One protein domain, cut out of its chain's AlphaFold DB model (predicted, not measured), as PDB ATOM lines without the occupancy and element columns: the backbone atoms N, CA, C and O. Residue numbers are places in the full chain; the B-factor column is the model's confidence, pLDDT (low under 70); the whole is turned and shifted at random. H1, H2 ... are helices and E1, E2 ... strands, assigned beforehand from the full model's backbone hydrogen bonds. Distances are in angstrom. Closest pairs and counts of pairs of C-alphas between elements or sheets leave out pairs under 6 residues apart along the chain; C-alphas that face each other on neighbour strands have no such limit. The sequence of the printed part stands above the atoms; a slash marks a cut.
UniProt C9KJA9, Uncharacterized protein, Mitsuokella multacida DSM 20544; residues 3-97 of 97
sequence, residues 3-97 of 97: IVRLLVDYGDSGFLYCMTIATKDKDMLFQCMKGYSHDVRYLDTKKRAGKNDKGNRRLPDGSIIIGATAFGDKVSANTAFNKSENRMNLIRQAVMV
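Overview. This is residues 3 to 97 of the 97 residues of an uncharacterized protein of Mitsuokella multacida DSM 20544 (UniProt C9KJA9). A strongly twisted sheet of four strands has H1 lying lengthwise over one face, while H3 crosses the opposite face and, with the short H2, makes a small helical head at one end of the sheet. A long loop, residues 47 to 63, joins the two edge strands E3 and E4, and residues 81 to 86 stick out from the head. The printed part has 95 residues, with four named strands and three named helices in the order E1 E2 H1 E3 E4 H2 H3. The sheet runs E3 E1 E2 E4, all antiparallel, and the class is mixed, helices and strands. The whole is compact, with a radius of gyration of the C-alphas of 12.8 A and spans of 37 by 29 by 19 A.

Along the chain. In the sheet, E3 is residues 40 to 46, 17.7 A long; E1 is residues 3 to 9, 19.2 A, beginning at C-alpha 3 (212.554, 245.867, 294.023); E2 is residues 15 to 23, 23.4 A; and E4 is residues 64 to 73, 24.2 A, bending by 63 degrees at residue 67. H1 is residues 26 to 34, 12.4 A long. H2 is residues 74 to 78, 5.9 A long. H3 is residues 85 to 93, 12.1 A long, ending at C-alpha 93 (211.399, 229.553, 293.127).

Arrangement. E1 and E2 form an antiparallel hairpin at 155 degrees, with N 6 and O 19 at 2.9 A. E2 and E4 are antiparallel at 163 degrees, with N 18 and O 69 at 2.9 A. E3 and E1 are antiparallel at 158 degrees, with N 41 and O 7 at 2.8 A. E2, H1 and E3 form a split strand-helix-strand unit, two strands running the same way with E1 between them, and its crossover is right-handed. H1 is on the sheet at a height of 8.4 A, over E1 and along the strands, at 17 degrees to E1 on the local plane; the closest C-alphas of H1 and E3 are those of Lys 34 and Val 40, 6.7 A apart. H3 is on the opposite face at a height of 8.8 A, only just over E2, where 3 of its 9 C-alphas fall, and across the strands at 69 degrees to E2 on the local plane. The closest C-alphas of H3 and E3 are those of Gln 93 and Leu 43, 5.8 A apart. H2 touches H3, the closest C-alphas being those of Ala 77 and Ile 91, 7.8 A apart. H1 is apart from H2 and H3. In H1, H2 and H3 every O i to N i+4 pair is within hydrogen-bond range.

Size, cuts and confidence. The two C-alphas farthest apart, those of Gly 62 and Asn 82, are 38.3 A apart. The printed part has no cut. The link from E3 to E4, 17 residues, is long. The mean pLDDT of the printed part is 85.7; residues 77 to 89, 92 and 97 are under 70.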
ATOM      1  N   ILE A   3     211.533 246.463 294.885       95.06
ATOM      2  CA  ILE A   3     212.554 245.867 294.023       95.06
ATOM      3  C   ILE A   3     212.160 244.431 293.748       95.06
ATOM      4  O   ILE A   3     212.016 243.635 294.671       95.06
ATOM      5  N   VAL A   4     211.979 244.113 292.480       94.94
ATOM      6  CA  VAL A   4     211.568 242.800 291.999       94.94
ATOM      7  C   VAL A   4     212.742 242.151 291.292       94.94
ATOM      8  O   VAL A   4     213.498 242.826 290.590       94.94
ATOM      9  N   ARG A   5     212.892 240.839 291.466       93.69
ATOM     10  CA  ARG A   5     213.783 240.042 290.631       93.69
ATOM     11  C   ARG A   5     212.989 239.144 289.709       93.69
ATOM     12  O   ARG A   5     212.076 238.442 290.139       93.69
ATOM     13  N   LEU A   6     213.386 239.169 288.448       93.44
ATOM     14  CA  LEU A   6     212.814 238.370 287.379       93.44
ATOM     15  C   LEU A   6     213.905 237.492 286.782       93.44
ATOM     16  O   LEU A   6     215.070 237.896 286.734       93.44
ATOM     17  N   LEU A   7     213.511 236.344 286.257       91.94
ATOM     18  CA  LEU A   7     214.262 235.627 285.241       91.94
ATOM     19  C   LEU A   7     213.558 235.853 283.902       91.94
ATOM     20  O   LEU A   7     212.343 235.694 283.831       91.94
ATOM     21  N   VAL A   8     214.286 236.260 282.868       93.12
ATOM     22  CA  VAL A   8     213.694 236.562 281.558       93.12
ATOM     23  C   VAL A   8     214.595 236.108 280.419       93.12
ATOM     24  O   VAL A   8     215.812 236.292 280.486       93.12
ATOM     25  N   ASP A   9     214.001 235.544 279.368       93.06
ATOM     26  CA  ASP A   9     214.672 235.314 278.084       93.06
ATOM     27  C   ASP A   9     214.490 236.522 277.174       93.06
ATOM     28  O   ASP A   9     213.571 236.588 276.357       93.06
ATOM     29  N   TYR A  10     215.324 237.531 277.386       89.50
ATOM     30  CA  TYR A  10     215.141 238.819 276.736       89.50
ATOM     31  C   TYR A  10     215.270 238.694 275.210       89.50
ATOM     32  O   TYR A  10     216.318 238.288 274.708       89.50
ATOM     33  N   GLY A  11     214.212 239.057 274.481       90.56
ATOM     34  CA  GLY A  11     214.140 238.924 273.025       90.56
ATOM     35  C   GLY A  11     214.035 237.481 272.525       90.56
ATOM     36  O   GLY A  11     214.391 237.235 271.378       90.56
ATOM     37  N   ASP A  12     213.611 236.539 273.377       90.06
ATOM     38  CA  ASP A  12     213.468 235.108 273.056       90.06
ATOM     39  C   ASP A  12     214.744 234.480 272.462       90.06
ATOM     40  O   ASP A  12     214.717 233.596 271.607       90.06
ATOM     41  N   SER A  13     215.891 234.957 272.945       91.44
ATOM     42  CA  SER A  13     217.231 234.567 272.499       91.44
ATOM     43  C   SER A  13     217.626 233.129 272.851       91.44
ATOM     44  O   SER A  13     218.630 232.619 272.353       91.44
ATOM     45  N   GLY A  14     216.890 232.481 273.753       88.75
ATOM     46  CA  GLY A  14     217.293 231.231 274.381       88.75
ATOM     47  C   GLY A  14     218.269 231.420 275.545       88.75
ATOM     48  O   GLY A  14     218.763 230.421 276.068       88.75
ATOM     49  N   PHE A  15     218.542 232.653 275.985       89.88
ATOM     50  CA  PHE A  15     219.453 232.961 277.089       89.88
ATOM     51  C   PHE A  15     218.754 233.738 278.208       89.88
ATOM     52  O   PHE A  15     218.199 234.816 278.016       89.88
ATOM     53  N   LEU A  16     218.814 233.192 279.422       90.25
ATOM     54  CA  LEU A  16     218.153 233.752 280.591       90.25
ATOM     55  C   LEU A  16     219.032 234.792 281.286       90.25
ATOM     56  O   LEU A  16     220.217 234.581 281.577       90.25
ATOM     57  N   TYR A  17     218.396 235.899 281.647       91.81
ATOM     58  CA  TYR A  17     218.959 236.964 282.462       91.81
ATOM     59  C   TYR A  17     218.173 237.093 283.759       91.81
ATOM     60  O   TYR A  17     216.944 237.107 283.758       91.81
ATOM     61  N   CYS A  18     218.883 237.225 284.878       92.31
ATOM     62  CA  CYS A  18     218.273 237.614 286.140       92.31
ATOM     63  C   CYS A  18     218.304 239.140 286.246       92.31
ATOM     64  O   CYS A  18     219.370 239.727 286.444       92.31
ATOM     65  N   MET A  19     217.146 239.779 286.092       94.44
ATOM     66  CA  MET A  19     217.007 241.230 286.173       94.44
ATOM     67  C   MET A  19     216.534 241.646 287.563       94.44
ATOM     68  O   MET A  19     215.599 241.063 288.106       94.44
ATOM     69  N   THR A  20     217.161 242.680 288.118       95.44
ATOM     70  CA  THR A  20     216.737 243.370 289.339       95.44
ATOM     71  C   THR A  20     216.131 244.709 288.934       95.44
ATOM     72  O   THR A  20     216.817 245.554 288.355       95.44
ATOM     73  N   ILE A  21     214.850 244.913 289.233       96.62
ATOM     74  CA  ILE A  21     214.074 246.048 288.730       96.62
ATOM     75  C   ILE A  21     213.372 246.762 289.882       96.62
ATOM     76  O   ILE A  21     212.639 246.149 290.655       96.62
ATOM     77  N   ALA A  22     213.583 248.071 289.996       96.44
ATOM     78  CA  ALA A  22     212.817 248.938 290.878       96.44
ATOM     79  C   ALA A  22     211.532 249.381 290.173       96.44
ATOM     80  O   ALA A  22     211.583 250.062 289.149       96.44
ATOM     81  N   THR A  23     210.382 249.042 290.747       95.69
ATOM     82  CA  THR A  23     209.064 249.379 290.204       95.69
ATOM     83  C   THR A  23     208.138 249.960 291.276       95.69
ATOM     84  O   THR A  23     208.378 249.833 292.483       95.69
ATOM     85  N   LYS A  24     207.087 250.660 290.852       94.69
ATOM     86  CA  LYS A  24     205.958 251.050 291.711       94.69
ATOM     87  C   LYS A  24     204.789 250.069 291.605       94.69
ATOM     88  O   LYS A  24     204.045 249.960 292.572       94.69
ATOM     89  N   ASP A  25     204.684 249.353 290.490       93.81
ATOM     90  CA  ASP A  25     203.579 248.462 290.155       93.81
ATOM     91  C   ASP A  25     204.137 247.187 289.509       93.81
ATOM     92  O   ASP A  25     204.780 247.223 288.458       93.81
ATOM     93  N   LYS A  26     203.937 246.051 290.181       91.94
ATOM     94  CA  LYS A  26     204.464 244.767 289.711       91.94
ATOM     95  C   LYS A  26     203.689 244.241 288.513       91.94
ATOM     96  O   LYS A  26     204.305 243.664 287.624       91.94
ATOM     97  N   ASP A  27     202.379 244.437 288.487       91.50
ATOM     98  CA  ASP A  27     201.526 243.881 287.444       91.50
ATOM     99  C   ASP A  27     201.793 244.612 286.129       91.50
ATOM    100  O   ASP A  27     202.005 243.978 285.095       91.50
ATOM    101  N   MET A  28     201.930 245.940 286.191       94.19
ATOM    102  CA  MET A  28     202.331 246.745 285.036       94.19
ATOM    103  C   MET A  28     203.738 246.383 284.544       94.19
ATOM    104  O   MET A  28     203.954 246.280 283.335       94.19
ATOM    105  N   LEU A  29     204.671 246.100 285.463       95.19
ATOM    106  CA  LEU A  29     206.000 245.602 285.108       95.19
ATOM    107  C   LEU A  29     205.919 244.263 284.368       95.19
ATOM    108  O   LEU A  29     206.556 244.112 283.330       95.19
ATOM    109  N   PHE A  30     205.151 243.288 284.858       92.31
ATOM    110  CA  PHE A  30     205.046 241.991 284.186       92.31
ATOM    111  C   PHE A  30     204.420 242.108 282.801       92.31
ATOM    112  O   PHE A  30     204.942 241.513 281.859       92.31
ATOM    113  N   GLN A  31     203.373 242.920 282.645       93.06
ATOM    114  CA  GLN A  31     202.798 243.198 281.326       93.06
ATOM    115  C   GLN A  31     203.817 243.862 280.394       93.06
ATOM    116  O   GLN A  31     203.957 243.459 279.240       93.06
ATOM    117  N   CYS A  32     204.600 244.817 280.902       94.56
ATOM    118  CA  CYS A  32     205.683 245.436 280.142       94.56
ATOM    119  C   CYS A  32     206.746 244.410 279.717       94.56
ATOM    120  O   CYS A  32     207.200 244.427 278.576       94.56
ATOM    121  N   MET A  33     207.143 243.503 280.613       94.19
ATOM    122  CA  MET A  33     208.171 242.495 280.335       94.19
ATOM    123  C   MET A  33     207.710 241.438 279.327       94.19
ATOM    124  O   MET A  33     208.533 240.987 278.532       94.19
ATOM    125  N   LYS A  34     206.413 241.104 279.293       92.38
ATOM    126  CA  LYS A  34     205.818 240.225 278.269       92.38
ATOM    127  C   LYS A  34     205.943 240.787 276.852       92.38
ATOM    128  O   LYS A  34     206.015 240.025 275.898       92.38
ATOM    129  N   GLY A  35     206.046 242.110 276.702       92.56
ATOM    130  CA  GLY A  35     206.347 242.738 275.411       92.56
ATOM    131  C   GLY A  35     207.769 242.468 274.896       92.56
ATOM    132  O   GLY A  35     208.041 242.704 273.724       92.56
ATOM    133  N   TYR A  36     208.675 241.983 275.753       92.31
ATOM    134  CA  TYR A  36     210.071 241.698 275.407       92.31
ATOM    135  C   TYR A  36     210.417 240.206 275.396       92.31
ATOM    136  O   TYR A  36     211.522 239.857 274.980       92.31
ATOM    137  N   SER A  37     209.553 239.339 275.925       93.38
ATOM    138  CA  SER A  37     209.828 237.909 276.064       93.38
ATOM    139  C   SER A  37     208.556 237.120 276.336       93.38
ATOM    140  O   SER A  37     207.703 237.561 277.109       93.38
ATOM    141  N   HIS A  38     208.485 235.907 275.794       92.19
ATOM    142  CA  HIS A  38     207.449 234.934 276.140       92.19
ATOM    143  C   HIS A  38     207.768 234.152 277.422       92.19
ATOM    144  O   HIS A  38     206.891 233.490 277.973       92.19
ATOM    145  N   ASP A  39     209.012 234.210 277.907       90.38
ATOM    146  CA  ASP A  39     209.450 233.529 279.125       90.38
ATOM    147  C   ASP A  39     209.914 234.557 280.159       90.38
ATOM    148  O   ASP A  39     211.088 234.933 280.225       90.38
ATOM    149  N   VAL A  40     208.954 235.011 280.965       91.62
ATOM    150  CA  VAL A  40     209.170 235.879 282.121       91.62
ATOM    151  C   VAL A  40     208.761 235.110 283.371       91.62
ATOM    152  O   VAL A  40     207.632 234.638 283.494       91.62
ATOM    153  N   ARG A  41     209.682 234.991 284.325       90.88
ATOM    154  CA  ARG A  41     209.451 234.286 285.587       90.88
ATOM    155  C   ARG A  41     209.742 235.194 286.762       90.88
ATOM    156  O   ARG A  41     210.800 235.821 286.837       90.88
ATOM    157  N   TYR A  42     208.821 235.244 287.708       89.56
ATOM    158  CA  TYR A  42     209.020 235.965 288.954       89.56
ATOM    159  C   TYR A  42     209.868 235.137 289.916       89.56
ATOM    160  O   TYR A  42     209.530 233.987 290.169       89.56
ATOM    161  N   LEU A  43     210.932 235.726 290.470       88.56
ATOM    162  CA  LEU A  43     211.789 235.072 291.464       88.56
ATOM    163  C   LEU A  43     211.424 235.499 292.884       88.56
ATOM    164  O   LEU A  43     210.996 234.698 293.707       88.56
ATOM    165  N   ASP A  44     211.647 236.776 293.191       89.44
ATOM    166  CA  ASP A  44     211.510 237.299 294.541       89.44
ATOM    167  C   ASP A  44     211.263 238.814 294.546       89.44
ATOM    168  O   ASP A  44     211.297 239.510 293.525       89.44
ATOM    169  N   THR A  45     211.002 239.326 295.746       91.00
ATOM    170  CA  THR A  45     210.980 240.757 296.033       91.00
ATOM    171  C   THR A  45     212.021 241.071 297.096       91.00
ATOM    172  O   THR A  45     212.070 240.424 298.142       91.00
ATOM    173  N   LYS A  46     212.805 242.127 296.879       87.00
ATOM    174  CA  LYS A  46     213.767 242.658 297.844       87.00
ATOM    175  C   LYS A  46     213.261 243.955 298.467       87.00
ATOM    176  O   LYS A  46     212.669 244.804 297.803       87.00
ATOM    177  N   LYS A  47     213.560 244.136 299.758       82.75
ATOM    178  CA  LYS A  47     213.246 245.376 300.491       82.75
ATOM    179  C   LYS A  47     214.161 246.546 300.106       82.75
ATOM    180  O   LYS A  47     213.757 247.693 300.258       82.75
ATOM    181  N   ARG A  48     215.398 246.275 299.666       87.19
ATOM    182  CA  ARG A  48     216.419 247.286 299.333       87.19
ATOM    183  C   ARG A  48     217.333 246.810 298.204       87.19
ATOM    184  O   ARG A  48     217.506 245.606 298.018       87.19
ATOM    185  N   ALA A  49     217.907 247.772 297.484       88.25
ATOM    186  CA  ALA A  49     218.899 247.531 296.444       88.25
ATOM    187  C   ALA A  49     220.216 247.069 297.080       88.25
ATOM    188  O   ALA A  49     220.591 247.535 298.158       88.25
ATOM    189  N   GLY A  50     220.909 246.142 296.428       86.62
ATOM    190  CA  GLY A  50     222.263 245.762 296.800       86.62
ATOM    191  C   GLY A  50     223.277 246.845 296.427       86.62
ATOM    192  O   GLY A  50     223.027 247.696 295.580       86.62
ATOM    193  N   LYS A  51     224.480 246.774 297.010       88.31
ATOM    194  CA  LYS A  51     225.586 247.718 296.736       88.31
ATOM    195  C   LYS A  51     225.973 247.803 295.246       88.31
ATOM    196  O   LYS A  51     226.504 248.824 294.809       88.31
ATOM    197  N   ASN A  52     225.710 246.739 294.489       86.81
ATOM    198  CA  ASN A  52     226.047 246.618 293.069       86.81
ATOM    199  C   ASN A  52     224.853 246.871 292.134       86.81
ATOM    200  O   ASN A  52     225.045 246.914 290.922       86.81
ATOM    201  N   ASP A  53     223.648 247.074 292.673       88.94
ATOM    202  CA  ASP A  53     222.454 247.383 291.884       88.94
ATOM    203  C   ASP A  53     222.453 248.886 291.525       88.94
ATOM    204  O   ASP A  53     221.745 249.692 292.127       88.94
ATOM    205  N   LYS A  54     223.325 249.277 290.583       89.94
ATOM    206  CA  LYS A  54     223.572 250.675 290.169       89.94
ATOM    207  C   LYS A  54     223.041 251.025 288.775       89.94
ATOM    208  O   LYS A  54     223.319 252.111 288.269       89.94
ATOM    209  N   GLY A  55     222.336 250.101 288.130       91.38
ATOM    210  CA  GLY A  55     221.712 250.338 286.832       91.38
ATOM    211  C   GLY A  55     220.692 251.478 286.891       91.38
ATOM    212  O   GLY A  55     220.124 251.783 287.939       91.38
ATOM    213  N   ASN A  56     220.468 252.121 285.751       94.19
ATOM    214  CA  ASN A  56     219.579 253.276 285.633       94.19
ATOM    215  C   ASN A  56     218.721 253.237 284.356       94.19
ATOM    216  O   ASN A  56     218.166 254.260 283.952       94.19
ATOM    217  N   ARG A  57     218.600 252.071 283.708       94.81
ATOM    218  CA  ARG A  57     217.839 251.946 282.461       94.81
ATOM    219  C   ARG A  57     216.347 251.937 282.766       94.81
ATOM    220  O   ARG A  57     215.870 251.057 283.476       94.81
ATOM    221  N   ARG A  58     215.618 252.908 282.221       95.19
ATOM    222  CA  ARG A  58     214.172 253.038 282.411       95.19
ATOM    223  C   ARG A  58     213.408 252.238 281.352       95.19
ATOM    224  O   ARG A  58     213.766 252.266 280.175       95.19
ATOM    225  N   LEU A  59     212.384 251.521 281.796       94.62
ATOM    226  CA  LEU A  59     211.416 250.811 280.970       94.62
ATOM    227  C   LEU A  59     210.222 251.727 280.630       94.62
ATOM    228  O   LEU A  59     210.015 252.730 281.322       94.62
ATOM    229  N   PRO A  60     209.438 251.416 279.580       94.19
ATOM    230  CA  PRO A  60     208.277 252.222 279.177       94.19
ATOM    231  C   PRO A  60     207.220 252.410 280.273       94.19
ATOM    232  O   PRO A  60     206.592 253.460 280.347       94.19
ATOM    233  N   ASP A  61     207.068 251.426 281.159       94.06
ATOM    234  CA  ASP A  61     206.181 251.461 282.329       94.06
ATOM    235  C   ASP A  61     206.713 252.363 283.471       94.06
ATOM    236  O   ASP A  61     206.105 252.495 284.532       94.06
ATOM    237  N   GLY A  62     207.877 252.990 283.284       94.94
ATOM    238  CA  GLY A  62     208.541 253.827 284.279       94.94
ATOM    239  C   GLY A  62     209.366 253.053 285.310       94.94
ATOM    240  O   GLY A  62     210.029 253.689 286.141       94.94
ATOM    241  N   SER A  63     209.385 251.717 285.252       96.69
ATOM    242  CA  SER A  63     210.273 250.878 286.059       96.69
ATOM    243  C   SER A  63     211.737 251.107 285.680       96.69
ATOM    244  O   SER A  63     212.059 251.566 284.585       96.69
ATOM    245  N   ILE A  64     212.657 250.810 286.597       96.62
ATOM    246  CA  ILE A  64     214.093 251.039 286.399       96.62
ATOM    247  C   ILE A  64     214.839 249.729 286.616       96.62
ATOM    248  O   ILE A  64     214.813 249.169 287.711       96.62
ATOM    249  N   ILE A  65     215.534 249.252 285.588       95.62
ATOM    250  CA  ILE A  65     216.470 248.137 285.701       95.62
ATOM    251  C   ILE A  65     217.701 248.648 286.448       95.62
ATOM    252  O   ILE A  65     218.468 249.464 285.931       95.62
ATOM    253  N   ILE A  66     217.876 248.153 287.670       96.06
ATOM    254  CA  ILE A  66     218.974 248.527 288.567       96.06
ATOM    255  C   ILE A  66     220.065 247.455 288.631       96.06
ATOM    256  O   ILE A  66     221.162 247.725 289.105       96.06
ATOM    257  N   GLY A  67     219.810 246.259 288.106       94.50
ATOM    258  CA  GLY A  67     220.808 245.205 287.981       94.50
ATOM    259  C   GLY A  67     220.400 244.185 286.928       94.50
ATOM    260  O   GLY A  67     219.213 243.963 286.693       94.50
ATOM    261  N   ALA A  68     221.384 243.561 286.293       92.38
ATOM    262  CA  ALA A  68     221.170 242.456 285.374       92.38
ATOM    263  C   ALA A  68     222.379 241.524 285.433       92.38
ATOM    264  O   ALA A  68     223.516 241.966 285.280       92.38
ATOM    265  N   THR A  69     222.124 240.238 285.649       90.50
ATOM    266  CA  THR A  69     223.168 239.215 285.700       90.50
ATOM    267  C   THR A  69     222.847 238.127 284.691       90.50
ATOM    268  O   THR A  69     221.732 237.603 284.672       90.50
ATOM    269  N   ALA A  70     223.832 237.767 283.869       87.75
ATOM    270  CA  ALA A  70     223.735 236.620 282.977       87.75
ATOM    271  C   ALA A  70     223.500 235.341 283.796       87.75
ATOM    272  O   ALA A  70     224.257 235.045 284.724       87.75
ATOM    273  N   PHE A  71     222.444 234.599 283.467       84.69
ATOM    274  CA  PHE A  71     222.095 233.376 284.180       84.69
ATOM    275  C   PHE A  71     222.572 232.131 283.422       84.69
ATOM    276  O   PHE A  71     223.185 231.249 284.027       84.69
ATOM    277  N   GLY A  72     222.369 232.089 282.106       85.06
ATOM    278  CA  GLY A  72     222.790 230.986 281.239       85.06
ATOM    279  C   GLY A  72     221.776 230.713 280.134       85.06
ATOM    280  O   GLY A  72     220.672 231.253 280.160       85.06
ATOM    281  N   ASP A  73     222.131 229.853 279.184       85.50
ATOM    282  CA  ASP A  73     221.188 229.395 278.166       85.50
ATOM    283  C   ASP A  73     220.046 228.573 278.795       85.50
ATOM    284  O   ASP A  73     220.220 227.921 279.831       85.50
ATOM    285  N   LYS A  74     218.858 228.615 278.184       80.88
ATOM    286  CA  LYS A  74     217.642 227.944 278.667       80.88
ATOM    287  C   LYS A  74     217.842 226.448 278.847       80.88
ATOM    288  O   LYS A  74     217.315 225.885 279.805       80.88
ATOM    289  N   VAL A  75     218.588 225.811 277.946       76.81
ATOM    290  CA  VAL A  75     218.850 224.371 278.012       76.81
ATOM    291  C   VAL A  75     219.658 224.074 279.266       76.81
ATOM    292  O   VAL A  75     219.183 223.329 280.116       76.81
ATOM    293  N   SER A  76     220.810 224.712 279.454       73.06
ATOM    294  CA  SER A  76     221.658 224.563 280.640       73.06
ATOM    295  C   SER A  76     220.952 224.958 281.932       73.06
ATOM    296  O   SER A  76     221.168 224.321 282.958       73.06
ATOM    297  N   ALA A  77     220.113 225.997 281.911       69.75
ATOM    298  CA  ALA A  77     219.348 226.426 283.076       69.75
ATOM    299  C   ALA A  77     218.292 225.379 283.463       69.75
ATOM    300  O   ALA A  77     218.251 224.944 284.610       69.75
ATOM    301  N   ASN A  78     217.488 224.911 282.507       67.81
ATOM    302  CA  ASN A  78     216.470 223.889 282.759       67.81
ATOM    303  C   ASN A  78     217.087 222.513 283.072       67.81
ATOM    304  O   ASN A  78     216.501 221.729 283.812       67.81
ATOM    305  N   THR A  79     218.283 222.227 282.549       65.31
ATOM    306  CA  THR A  79     219.036 220.983 282.792       65.31
ATOM    307  C   THR A  79     220.061 221.111 283.918       65.31
ATOM    308  O   THR A  79     220.896 220.221 284.080       65.31
ATOM    309  N   ALA A  80     220.005 222.174 284.734       60.22
ATOM    310  CA  ALA A  80     220.975 222.501 285.788       60.22
ATOM    311  C   ALA A  80     221.033 221.505 286.971       60.22
ATOM    312  O   ALA A  80     221.459 221.886 288.059       60.22
ATOM    313  N   PHE A  81     220.702 220.230 286.757       50.56
ATOM    314  CA  PHE A  81     220.786 219.117 287.701       50.56
ATOM    315  C   PHE A  81     222.149 218.976 288.405       50.56
ATOM    316  O   PHE A  81     222.178 218.405 289.486       50.56
ATOM    317  N   ASN A  82     223.251 219.522 287.865       49.16
ATOM    318  CA  ASN A  82     224.604 219.275 288.393       49.16
ATOM    319  C   ASN A  82     225.518 220.501 288.597       49.16
ATOM    320  O   ASN A  82     226.667 220.313 288.989       49.16
ATOM    321  N   LYS A  83     225.094 221.746 288.317       53.28
ATOM    322  CA  LYS A  83     226.057 222.877 288.244       53.28
ATOM    323  C   LYS A  83     225.988 223.926 289.360       53.28
ATOM    324  O   LYS A  83     226.954 224.666 289.513       53.28
ATOM    325  N   SER A  84     224.908 224.018 290.144       61.91
ATOM    326  CA  SER A  84     224.834 224.887 291.338       61.91
ATOM    327  C   SER A  84     223.477 224.749 292.037       61.91
ATOM    328  O   SER A  84     222.450 225.099 291.453       61.91
ATOM    329  N   GLU A  85     223.469 224.328 293.304       62.91
ATOM    330  CA  GLU A  85     222.252 224.260 294.130       62.91
ATOM    331  C   GLU A  85     221.555 225.627 294.236       62.91
ATOM    332  O   GLU A  85     220.341 225.729 294.091       62.91
ATOM    333  N   ASN A  86     222.326 226.714 294.352       67.38
ATOM    334  CA  ASN A  86     221.789 228.077 294.402       67.38
ATOM    335  C   ASN A  86     221.063 228.494 293.113       67.38
ATOM    336  O   ASN A  86     220.018 229.142 293.180       67.38
ATOM    337  N   ARG A  87     221.584 228.133 291.932       68.25
ATOM    338  CA  ARG A  87     220.903 228.422 290.657       68.25
ATOM    339  C   ARG A  87     219.653 227.565 290.493       68.25
ATOM    340  O   ARG A  87     218.624 228.090 290.081       68.25
ATOM    341  N   MET A  88     219.722 226.290 290.872       65.75
ATOM    342  CA  MET A  88     218.558 225.402 290.891       65.75
ATOM    343  C   MET A  88     217.458 225.921 291.818       65.75
ATOM    344  O   MET A  88     216.300 225.962 291.419       65.75
ATOM    345  N   ASN A  89     217.812 226.384 293.016       69.06
ATOM    346  CA  ASN A  89     216.857 226.954 293.962       69.06
ATOM    347  C   ASN A  89     216.207 228.231 293.419       69.06
ATOM    348  O   ASN A  89     214.999 228.390 293.552       69.06
ATOM    349  N   LEU A  90     216.969 229.092 292.733       71.94
ATOM    350  CA  LEU A  90     216.411 230.268 292.058       71.94
ATOM    351  C   LEU A  90     215.426 229.884 290.947       71.94
ATOM    352  O   LEU A  90     214.342 230.448 290.900       71.94
ATOM    353  N   ILE A  91     215.757 228.914 290.086       72.44
ATOM    354  CA  ILE A  91     214.823 228.451 289.043       72.44
ATOM    355  C   ILE A  91     213.577 227.816 289.666       72.44
ATOM    356  O   ILE A  91     212.475 228.070 289.199       72.44
ATOM    357  N   ARG A  92     213.729 227.009 290.722       69.62
ATOM    358  CA  ARG A  92     212.608 226.348 291.412       69.62
ATOM    359  C   ARG A  92     211.668 227.335 292.098       69.62
ATOM    360  O   ARG A  92     210.477 227.071 292.185       69.62
ATOM    361  N   GLN A  93     212.199 228.451 292.591       70.75
ATOM    362  CA  GLN A  93     211.399 229.553 293.127       70.75
ATOM    363  C   GLN A  93     210.741 230.383 292.021       70.75
ATOM    364  O   GLN A  93     209.796 231.118 292.300       70.75
ATOM    365  N   ALA A  94     211.233 230.279 290.782       74.94
ATOM    366  CA  ALA A  94     210.728 231.043 289.661       74.94
ATOM    367  C   ALA A  94     209.345 230.534 289.234       74.94
ATOM    368  O   ALA A  94     209.213 229.406 288.760       74.94
ATOM    369  N   VAL A  95     208.324 231.379 289.340       77.06
ATOM    370  CA  VAL A  95     206.973 231.072 288.845       77.06
ATOM    371  C   VAL A  95     206.771 231.790 287.515       77.06
ATOM    372  O   VAL A  95     207.062 232.983 287.417       77.06
ATOM    373  N   MET A  96     206.311 231.070 286.485       75.25
ATOM    374  CA  MET A  96     205.899 231.704 285.226       75.25
ATOM    375  C   MET A  96     204.675 232.580 285.483       75.25
ATOM    376  O   MET A  96     203.738 232.138 286.149       75.25
ATOM    377  N   VAL A  97     204.697 233.806 284.972       69.12
ATOM    378  CA  VAL A  97     203.689 234.840 285.258       69.12
ATOM    379  C   VAL A  97     203.171 235.497 283.995       69.12
ATOM    380  O   VAL A  97     203.928 235.640 283.014       69.12
TER     381      VAL A  97